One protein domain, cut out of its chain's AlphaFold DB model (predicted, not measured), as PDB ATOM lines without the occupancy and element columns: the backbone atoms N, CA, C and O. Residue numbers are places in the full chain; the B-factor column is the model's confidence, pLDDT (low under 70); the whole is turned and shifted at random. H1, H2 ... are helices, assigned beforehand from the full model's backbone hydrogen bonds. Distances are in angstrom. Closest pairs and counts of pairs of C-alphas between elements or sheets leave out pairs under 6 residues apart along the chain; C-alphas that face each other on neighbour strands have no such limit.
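Overview. This is residues 2 to 50 of the 127 residues of the protein "(rape) hypothetical protein" of Brassica napus (UniProt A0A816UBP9). Four short helices, joined by tight links, wind round a common middle as a small cluster with few contacts between them: H2 and H3 meet at a corner, H4 turns off about perpendicular to H3, and H1 lies across from H3 without touching any helix. The two ends of the printed part lie at opposite ends of the longest axis. The printed part has 49 residues with four named helices, in the order H1, H2, H3, H4, and no named strand; the class is all helix. The whole is compact, with a radius of gyration of the C-alphas of 10.2 A, yet its outline is elongated, with spans of 33 by 20 by 18 A.

Along the chain. The printed part begins at Asn 2. H1 holds residues 6 to 13, from C-alpha 6 at (198.060, 230.427, 229.387), and is 10.4 A long from first to last C-alpha. H2 holds residues 18 to 27 and is 14.8 A long; its C-alpha 18 is at (191.027, 224.536, 246.549). H3 holds residues 29 to 37 and is 11.7 A long. H4 holds residues 39 to 48 and is 14.4 A long, ending with C-alpha 48 at (197.152, 227.744, 250.359).

Arrangement. H1 and H2 are close but not clearly touching; their closest C-alphas, those of Leu 13 and Leu 21, are 6.4 A apart. These two helices run opposite ways at a steep tilt of 54 degrees. H1 and H3 are near each other, with 7 pairs of C-alphas within 10 A. H2 and H3 touch only at the corner by their link, where the closest C-alphas, those of Gln 25 and Lys 32, are 4.3 A apart; they run opposite ways at a steep tilt of 48 degrees. H3 and H4 only just touch, with 3 pairs of C-alphas within 8 A, and touch only at the corner by their link; the closest C-alphas are those of Ile 35 and Phe 41, 6.0 A apart. Their lines are about perpendicular, at 80 degrees. H2 and H4 are close but not clearly touching, with the closest C-alphas, those of Leu 18 and Tyr 45, 7.5 A apart. They run opposite ways at a tilt of 37 degrees, only just steep. H1 and H4 are apart. Each O i to N i+4 pair is within hydrogen-bond range in H1, H3 and H4, and 4 of 6 are in H2.

Size, cuts and confidence. The two C-alphas farthest apart are those of Ser 3 and Arg 50, at 33.2 A. The printed part has no cut, and the links H1 to H2, H2 to H3 and H3 to H4 are tight. The mean pLDDT of the printed part is 75.7; residue 2 and residues 42 to 50, of which 42 to 48 belong to H4, are under 70 in this model.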
ATOM      1  N   ASN A   2     190.479 226.283 224.637       57.53
ATOM      2  CA  ASN A   2     191.739 226.195 223.875       57.53
ATOM      3  C   ASN A   2     192.181 227.525 223.226       57.53
ATOM      4  O   ASN A   2     193.187 227.564 222.532       57.53
ATOM      5  N   SER A   3     191.412 228.595 223.422       70.62
ATOM      6  CA  SER A   3     191.649 229.933 222.872       70.62
ATOM      7  C   SER A   3     192.112 230.947 223.922       70.62
ATOM      8  O   SER A   3     192.375 232.096 223.573       70.62
ATOM      9  N   LEU A   4     192.188 230.556 225.201       77.81
ATOM     10  CA  LEU A   4     192.611 231.452 226.271       77.81
ATOM     11  C   LEU A   4     194.143 231.389 226.429       77.81
ATOM     12  O   LEU A   4     194.678 230.294 226.600       77.81
ATOM     13  N   PRO A   5     194.854 232.529 226.407       85.12
ATOM     14  CA  PRO A   5     196.283 232.582 226.713       85.12
ATOM     15  C   PRO A   5     196.611 231.960 228.080       85.12
ATOM     16  O   PRO A   5     195.923 232.254 229.060       85.12
ATOM     17  N   MET A   6     197.691 231.171 228.165       80.50
ATOM     18  CA  MET A   6     198.060 230.427 229.387       80.50
ATOM     19  C   MET A   6     198.176 231.325 230.628       80.50
ATOM     20  O   MET A   6     197.584 231.033 231.656       80.50
ATOM     21  N   HIS A   7     198.784 232.508 230.508       82.00
ATOM     22  CA  HIS A   7     198.905 233.445 231.634       82.00
ATOM     23  C   HIS A   7     197.553 233.924 232.211       82.00
ATOM     24  O   HIS A   7     197.454 234.257 233.395       82.00
ATOM     25  N   LEU A   8     196.499 233.999 231.386       85.88
ATOM     26  CA  LEU A   8     195.151 234.336 231.854       85.88
ATOM     27  C   LEU A   8     194.488 233.129 232.510       85.88
ATOM     28  O   LEU A   8     193.796 233.301 233.514       85.88
ATOM     29  N   LEU A   9     194.718 231.931 231.966       85.62
ATOM     30  CA  LEU A   9     194.281 230.683 232.579       85.62
ATOM     31  C   LEU A   9     194.870 230.549 233.986       85.62
ATOM     32  O   LEU A   9     194.114 230.324 234.931       85.62
ATOM     33  N   ASP A  10     196.164 230.821 234.147       84.50
ATOM     34  CA  ASP A  10     196.832 230.751 235.444       84.50
ATOM     35  C   ASP A  10     196.201 231.687 236.450       84.50
ATOM     36  O   ASP A  10     195.832 231.288 237.550       84.50
ATOM     37  N   LYS A  11     195.988 232.938 236.049       85.38
ATOM     38  CA  LYS A  11     195.377 233.948 236.910       85.38
ATOM     39  C   LYS A  11     193.961 233.570 237.351       85.38
ATOM     40  O   LYS A  11     193.563 233.930 238.459       85.38
ATOM     41  N   ILE A  12     193.199 232.873 236.504       87.31
ATOM     42  CA  ILE A  12     191.868 232.358 236.849       87.31
ATOM     43  C   ILE A  12     192.001 231.192 237.829       87.31
ATOM     44  O   ILE A  12     191.374 231.226 238.885       87.31
ATOM     45  N   LEU A  13     192.845 230.203 237.525       84.62
ATOM     46  CA  LEU A  13     193.058 229.028 238.372       84.62
ATOM     47  C   LEU A  13     193.591 229.420 239.760       84.62
ATOM     48  O   LEU A  13     193.064 228.972 240.775       84.62
ATOM     49  N   PHE A  14     194.536 230.359 239.827       83.00
ATOM     50  CA  PHE A  14     195.046 230.945 241.068       83.00
ATOM     51  C   PHE A  14     194.029 231.808 241.823       83.00
ATOM     52  O   PHE A  14     194.331 232.260 242.927       83.00
ATOM     53  N   ARG A  15     192.842 232.087 241.288       84.56
ATOM     54  CA  ARG A  15     191.772 232.772 242.032       84.56
ATOM     55  C   ARG A  15     190.718 231.819 242.579       84.56
ATOM     56  O   ARG A  15     189.923 232.243 243.412       84.56
ATOM     57  N   LEU A  16     190.717 230.563 242.140       81.44
ATOM     58  CA  LEU A  16     189.794 229.550 242.636       81.44
ATOM     59  C   LEU A  16     190.177 229.101 244.048       81.44
ATOM     60  O   LEU A  16     191.353 229.073 244.424       81.44
ATOM     61  N   ASP A  17     189.165 228.720 244.825       75.38
ATOM     62  CA  ASP A  17     189.374 227.956 246.047       75.38
ATOM     63  C   ASP A  17     189.847 226.533 245.716       75.38
ATOM     64  O   ASP A  17     189.658 226.026 244.608       75.38
ATOM     65  N   LEU A  18     190.454 225.873 246.702       70.19
ATOM     66  CA  LEU A  18     191.027 224.536 246.549       70.19
ATOM     67  C   LEU A  18     190.038 223.504 246.000       70.19
ATOM     68  O   LEU A  18     190.400 222.699 245.144       70.19
ATOM     69  N   LYS A  19     188.786 223.532 246.462       71.56
ATOM     70  CA  LYS A  19     187.767 222.575 246.028       71.56
ATOM     71  C   LYS A  19     187.408 222.817 244.565       71.56
ATOM     72  O   LYS A  19     187.400 221.870 243.781       71.56
ATOM     73  N   SER A  20     187.170 224.068 244.178       78.69
ATOM     74  CA  SER A  20     186.884 224.430 242.784       78.69
ATOM     75  C   SER A  20     188.056 224.152 241.844       78.69
ATOM     76  O   SER A  20     187.843 223.702 240.720       78.69
ATOM     77  N   LEU A  21     189.292 224.362 242.302       78.31
ATOM     78  CA  LEU A  21     190.500 224.074 241.529       78.31
ATOM     79  C   LEU A  21     190.657 222.574 241.245       78.31
ATOM     80  O   LEU A  21     190.957 222.186 240.118       78.31
ATOM     81  N   VAL A  22     190.407 221.721 242.240       74.88
ATOM     82  CA  VAL A  22     190.456 220.268 242.036       74.88
ATOM     83  C   VAL A  22     189.289 219.790 241.171       74.88
ATOM     84  O   VAL A  22     189.493 218.965 240.284       74.88
ATOM     85  N   MET A  23     188.089 220.363 241.322       78.19
ATOM     86  CA  MET A  23     186.979 220.076 240.401       78.19
ATOM     87  C   MET A  23     187.315 220.463 238.953       78.19
ATOM     88  O   MET A  23     186.967 219.731 238.030       78.19
ATOM     89  N   MET A  24     188.042 221.564 238.742       81.75
ATOM     90  CA  MET A  24     188.530 221.990 237.423       81.75
ATOM     91  C   MET A  24     189.412 220.927 236.751       81.75
ATOM     92  O   MET A  24     189.268 220.708 235.545       81.75
ATOM     93  N   GLN A  25     190.242 220.200 237.508       78.00
ATOM     94  CA  GLN A  25     191.040 219.084 236.972       78.00
ATOM     95  C   GLN A  25     190.164 217.958 236.396       78.00
ATOM     96  O   GLN A  25     190.587 217.244 235.490       78.00
ATOM     97  N   CYS A  26     188.933 217.801 236.884       73.88
ATOM     98  CA  CYS A  26     187.996 216.796 236.384       73.88
ATOM     99  C   CYS A  26     187.257 217.239 235.109       73.88
ATOM    100  O   CYS A  26     186.637 216.410 234.451       73.88
ATOM    101  N   THR A  27     187.302 218.526 234.745       78.94
ATOM    102  CA  THR A  27     186.523 219.060 233.608       78.94
ATOM    103  C   THR A  27     187.230 218.936 232.262       78.94
ATOM    104  O   THR A  27     186.574 218.873 231.224       78.94
ATOM    105  N   SER A  28     188.565 218.912 232.252       81.44
ATOM    106  CA  SER A  28     189.345 218.839 231.020       81.44
ATOM    107  C   SER A  28     190.700 218.191 231.247       81.44
ATOM    108  O   SER A  28     191.433 218.555 232.167       81.44
ATOM    109  N   ARG A  29     191.091 217.309 230.321       82.12
ATOM    110  CA  ARG A  29     192.426 216.704 230.306       82.12
ATOM    111  C   ARG A  29     193.537 217.748 230.172       82.12
ATOM    112  O   ARG A  29     194.578 217.571 230.789       82.12
ATOM    113  N   SER A  30     193.305 218.830 229.421       82.06
ATOM    114  CA  SER A  30     194.295 219.905 229.243       82.06
ATOM    115  C   SER A  30     194.498 220.743 230.506       82.06
ATOM    116  O   SER A  30     195.613 221.156 230.797       82.06
ATOM    117  N   ILE A  31     193.432 220.967 231.277       82.12
ATOM    118  CA  ILE A  31     193.501 221.671 232.564       82.12
ATOM    119  C   ILE A  31     194.178 220.772 233.596       82.12
ATOM    120  O   ILE A  31     195.035 221.231 234.344       82.12
ATOM    121  N   LYS A  32     193.840 219.475 233.597       83.06
ATOM    122  CA  LYS A  32     194.482 218.475 234.451       83.06
ATOM    123  C   LYS A  32     195.993 218.426 234.229       83.06
ATOM    124  O   LYS A  32     196.726 218.536 235.201       83.06
ATOM    125  N   SER A  33     196.446 218.299 232.979       82.25
ATOM    126  CA  SER A  33     197.880 218.292 232.666       82.25
ATOM    127  C   SER A  33     198.535 219.615 233.052       82.25
ATOM    128  O   SER A  33     199.541 219.612 233.740       82.25
ATOM    129  N   HIS A  34     197.914 220.755 232.735       83.62
ATOM    130  CA  HIS A  34     198.460 222.063 233.102       83.62
ATOM    131  C   HIS A  34     198.676 222.228 234.613       83.62
ATOM    132  O   HIS A  34     199.673 222.797 235.033       83.62
ATOM    133  N   ILE A  35     197.738 221.758 235.438       78.50
ATOM    134  CA  ILE A  35     197.832 221.894 236.898       78.50
ATOM    135  C   ILE A  35     198.810 220.876 237.501       78.50
ATOM    136  O   ILE A  35     199.469 221.198 238.485       78.50
ATOM    137  N   LEU A  36     198.876 219.654 236.961       75.06
ATOM    138  CA  LEU A  36     199.736 218.586 237.492       75.06
ATOM    139  C   LEU A  36     201.192 218.700 237.034       75.06
ATOM    140  O   LEU A  36     202.087 218.350 237.795       75.06
ATOM    141  N   ASP A  37     201.418 219.166 235.808       78.62
ATOM    142  CA  ASP A  37     202.749 219.215 235.204       78.62
ATOM    143  C   ASP A  37     203.491 220.521 235.547       78.62
ATOM    144  O   ASP A  37     204.710 220.595 235.386       78.62
ATOM    145  N   ASP A  38     202.780 221.553 236.019       76.56
ATOM    146  CA  ASP A  38     203.370 222.841 236.384       76.56
ATOM    147  C   ASP A  38     203.718 222.907 237.889       76.56
ATOM    148  O   ASP A  38     202.827 223.002 238.745       76.56
ATOM    149  N   PRO A  39     205.015 222.938 238.253       70.06
ATOM    150  CA  PRO A  39     205.450 222.978 239.649       70.06
ATOM    151  C   PRO A  39     205.042 224.269 240.383       70.06
ATOM    152  O   PRO A  39     204.956 224.283 241.614       70.06
ATOM    153  N   SER A  40     204.755 225.363 239.668       71.81
ATOM    154  CA  SER A  40     204.279 226.609 240.282       71.81
ATOM    155  C   SER A  40     202.890 226.445 240.908       71.81
ATOM    156  O   SER A  40     202.605 227.039 241.956       71.81
ATOM    157  N   PHE A  41     202.057 225.577 240.328       70.44
ATOM    158  CA  PHE A  41     200.748 225.235 240.869       70.44
ATOM    159  C   PHE A  41     200.857 224.359 242.104       70.44
ATOM    160  O   PHE A  41     200.118 224.596 243.055       70.44
ATOM    161  N   GLU A  42     201.791 223.412 242.151       66.56
ATOM    162  CA  GLU A  42     202.019 222.581 243.339       66.56
ATOM    163  C   GLU A  42     202.468 223.423 244.547       66.56
ATOM    164  O   GLU A  42     201.948 223.271 245.660       66.56
ATOM    165  N   ILE A  43     203.377 224.377 244.319       68.06
ATOM    166  CA  ILE A  43     203.849 225.328 245.340       68.06
ATOM    167  C   ILE A  43     202.704 226.257 245.775       68.06
ATOM    168  O   ILE A  43     202.459 226.460 246.970       68.06
ATOM    169  N   GLY A  44     201.955 226.795 244.810       67.31
ATOM    170  CA  GLY A  44     200.783 227.634 245.054       67.31
ATOM    171  C   GLY A  44     199.672 226.914 245.817       67.31
ATOM    172  O   GLY A  44     199.055 227.486 246.714       67.31
ATOM    173  N   TYR A  45     199.454 225.641 245.510       65.56
ATOM    174  CA  TYR A  45     198.488 224.774 246.167       65.56
ATOM    175  C   TYR A  45     198.920 224.474 247.602       65.56
ATOM    176  O   TYR A  45     198.157 224.714 248.535       65.56
ATOM    177  N   SER A  46     200.167 224.042 247.798       60.56
ATOM    178  CA  SER A  46     200.720 223.711 249.117       60.56
ATOM    179  C   SER A  46     200.751 224.906 250.066       60.56
ATOM    180  O   SER A  46     200.486 224.744 251.254       60.56
ATOM    181  N   SER A  47     201.019 226.112 249.555       63.56
ATOM    182  CA  SER A  47     201.000 227.338 250.367       63.56
ATOM    183  C   SER A  47     199.597 227.752 250.825       63.56
ATOM    184  O   SER A  47     199.454 228.405 251.858       63.56
ATOM    185  N   ARG A  48     198.553 227.380 250.075       61.09
ATOM    186  CA  ARG A  48     197.152 227.744 250.359       61.09
ATOM    187  C   ARG A  48     196.381 226.659 251.087       61.09
ATOM    188  O   ARG A  48     195.394 226.945 251.766       61.09
ATOM    189  N   ALA A  49     196.784 225.411 250.910       52.66
ATOM    190  CA  ALA A  49     196.102 224.284 251.491       52.66
ATOM    191  C   ALA A  49     196.430 224.179 252.983       52.66
ATOM    192  O   ALA A  49     197.590 224.096 253.385       52.66
ATOM    193  N   ARG A  50     195.394 224.131 253.827       49.09
ATOM    194  CA  ARG A  50     195.561 223.720 255.224       49.09
ATOM    195  C   ARG A  50     195.950 222.242 255.233       49.09
ATOM    196  O   ARG A  50     195.114 221.378 254.968       49.09
TER     197      ARG A  50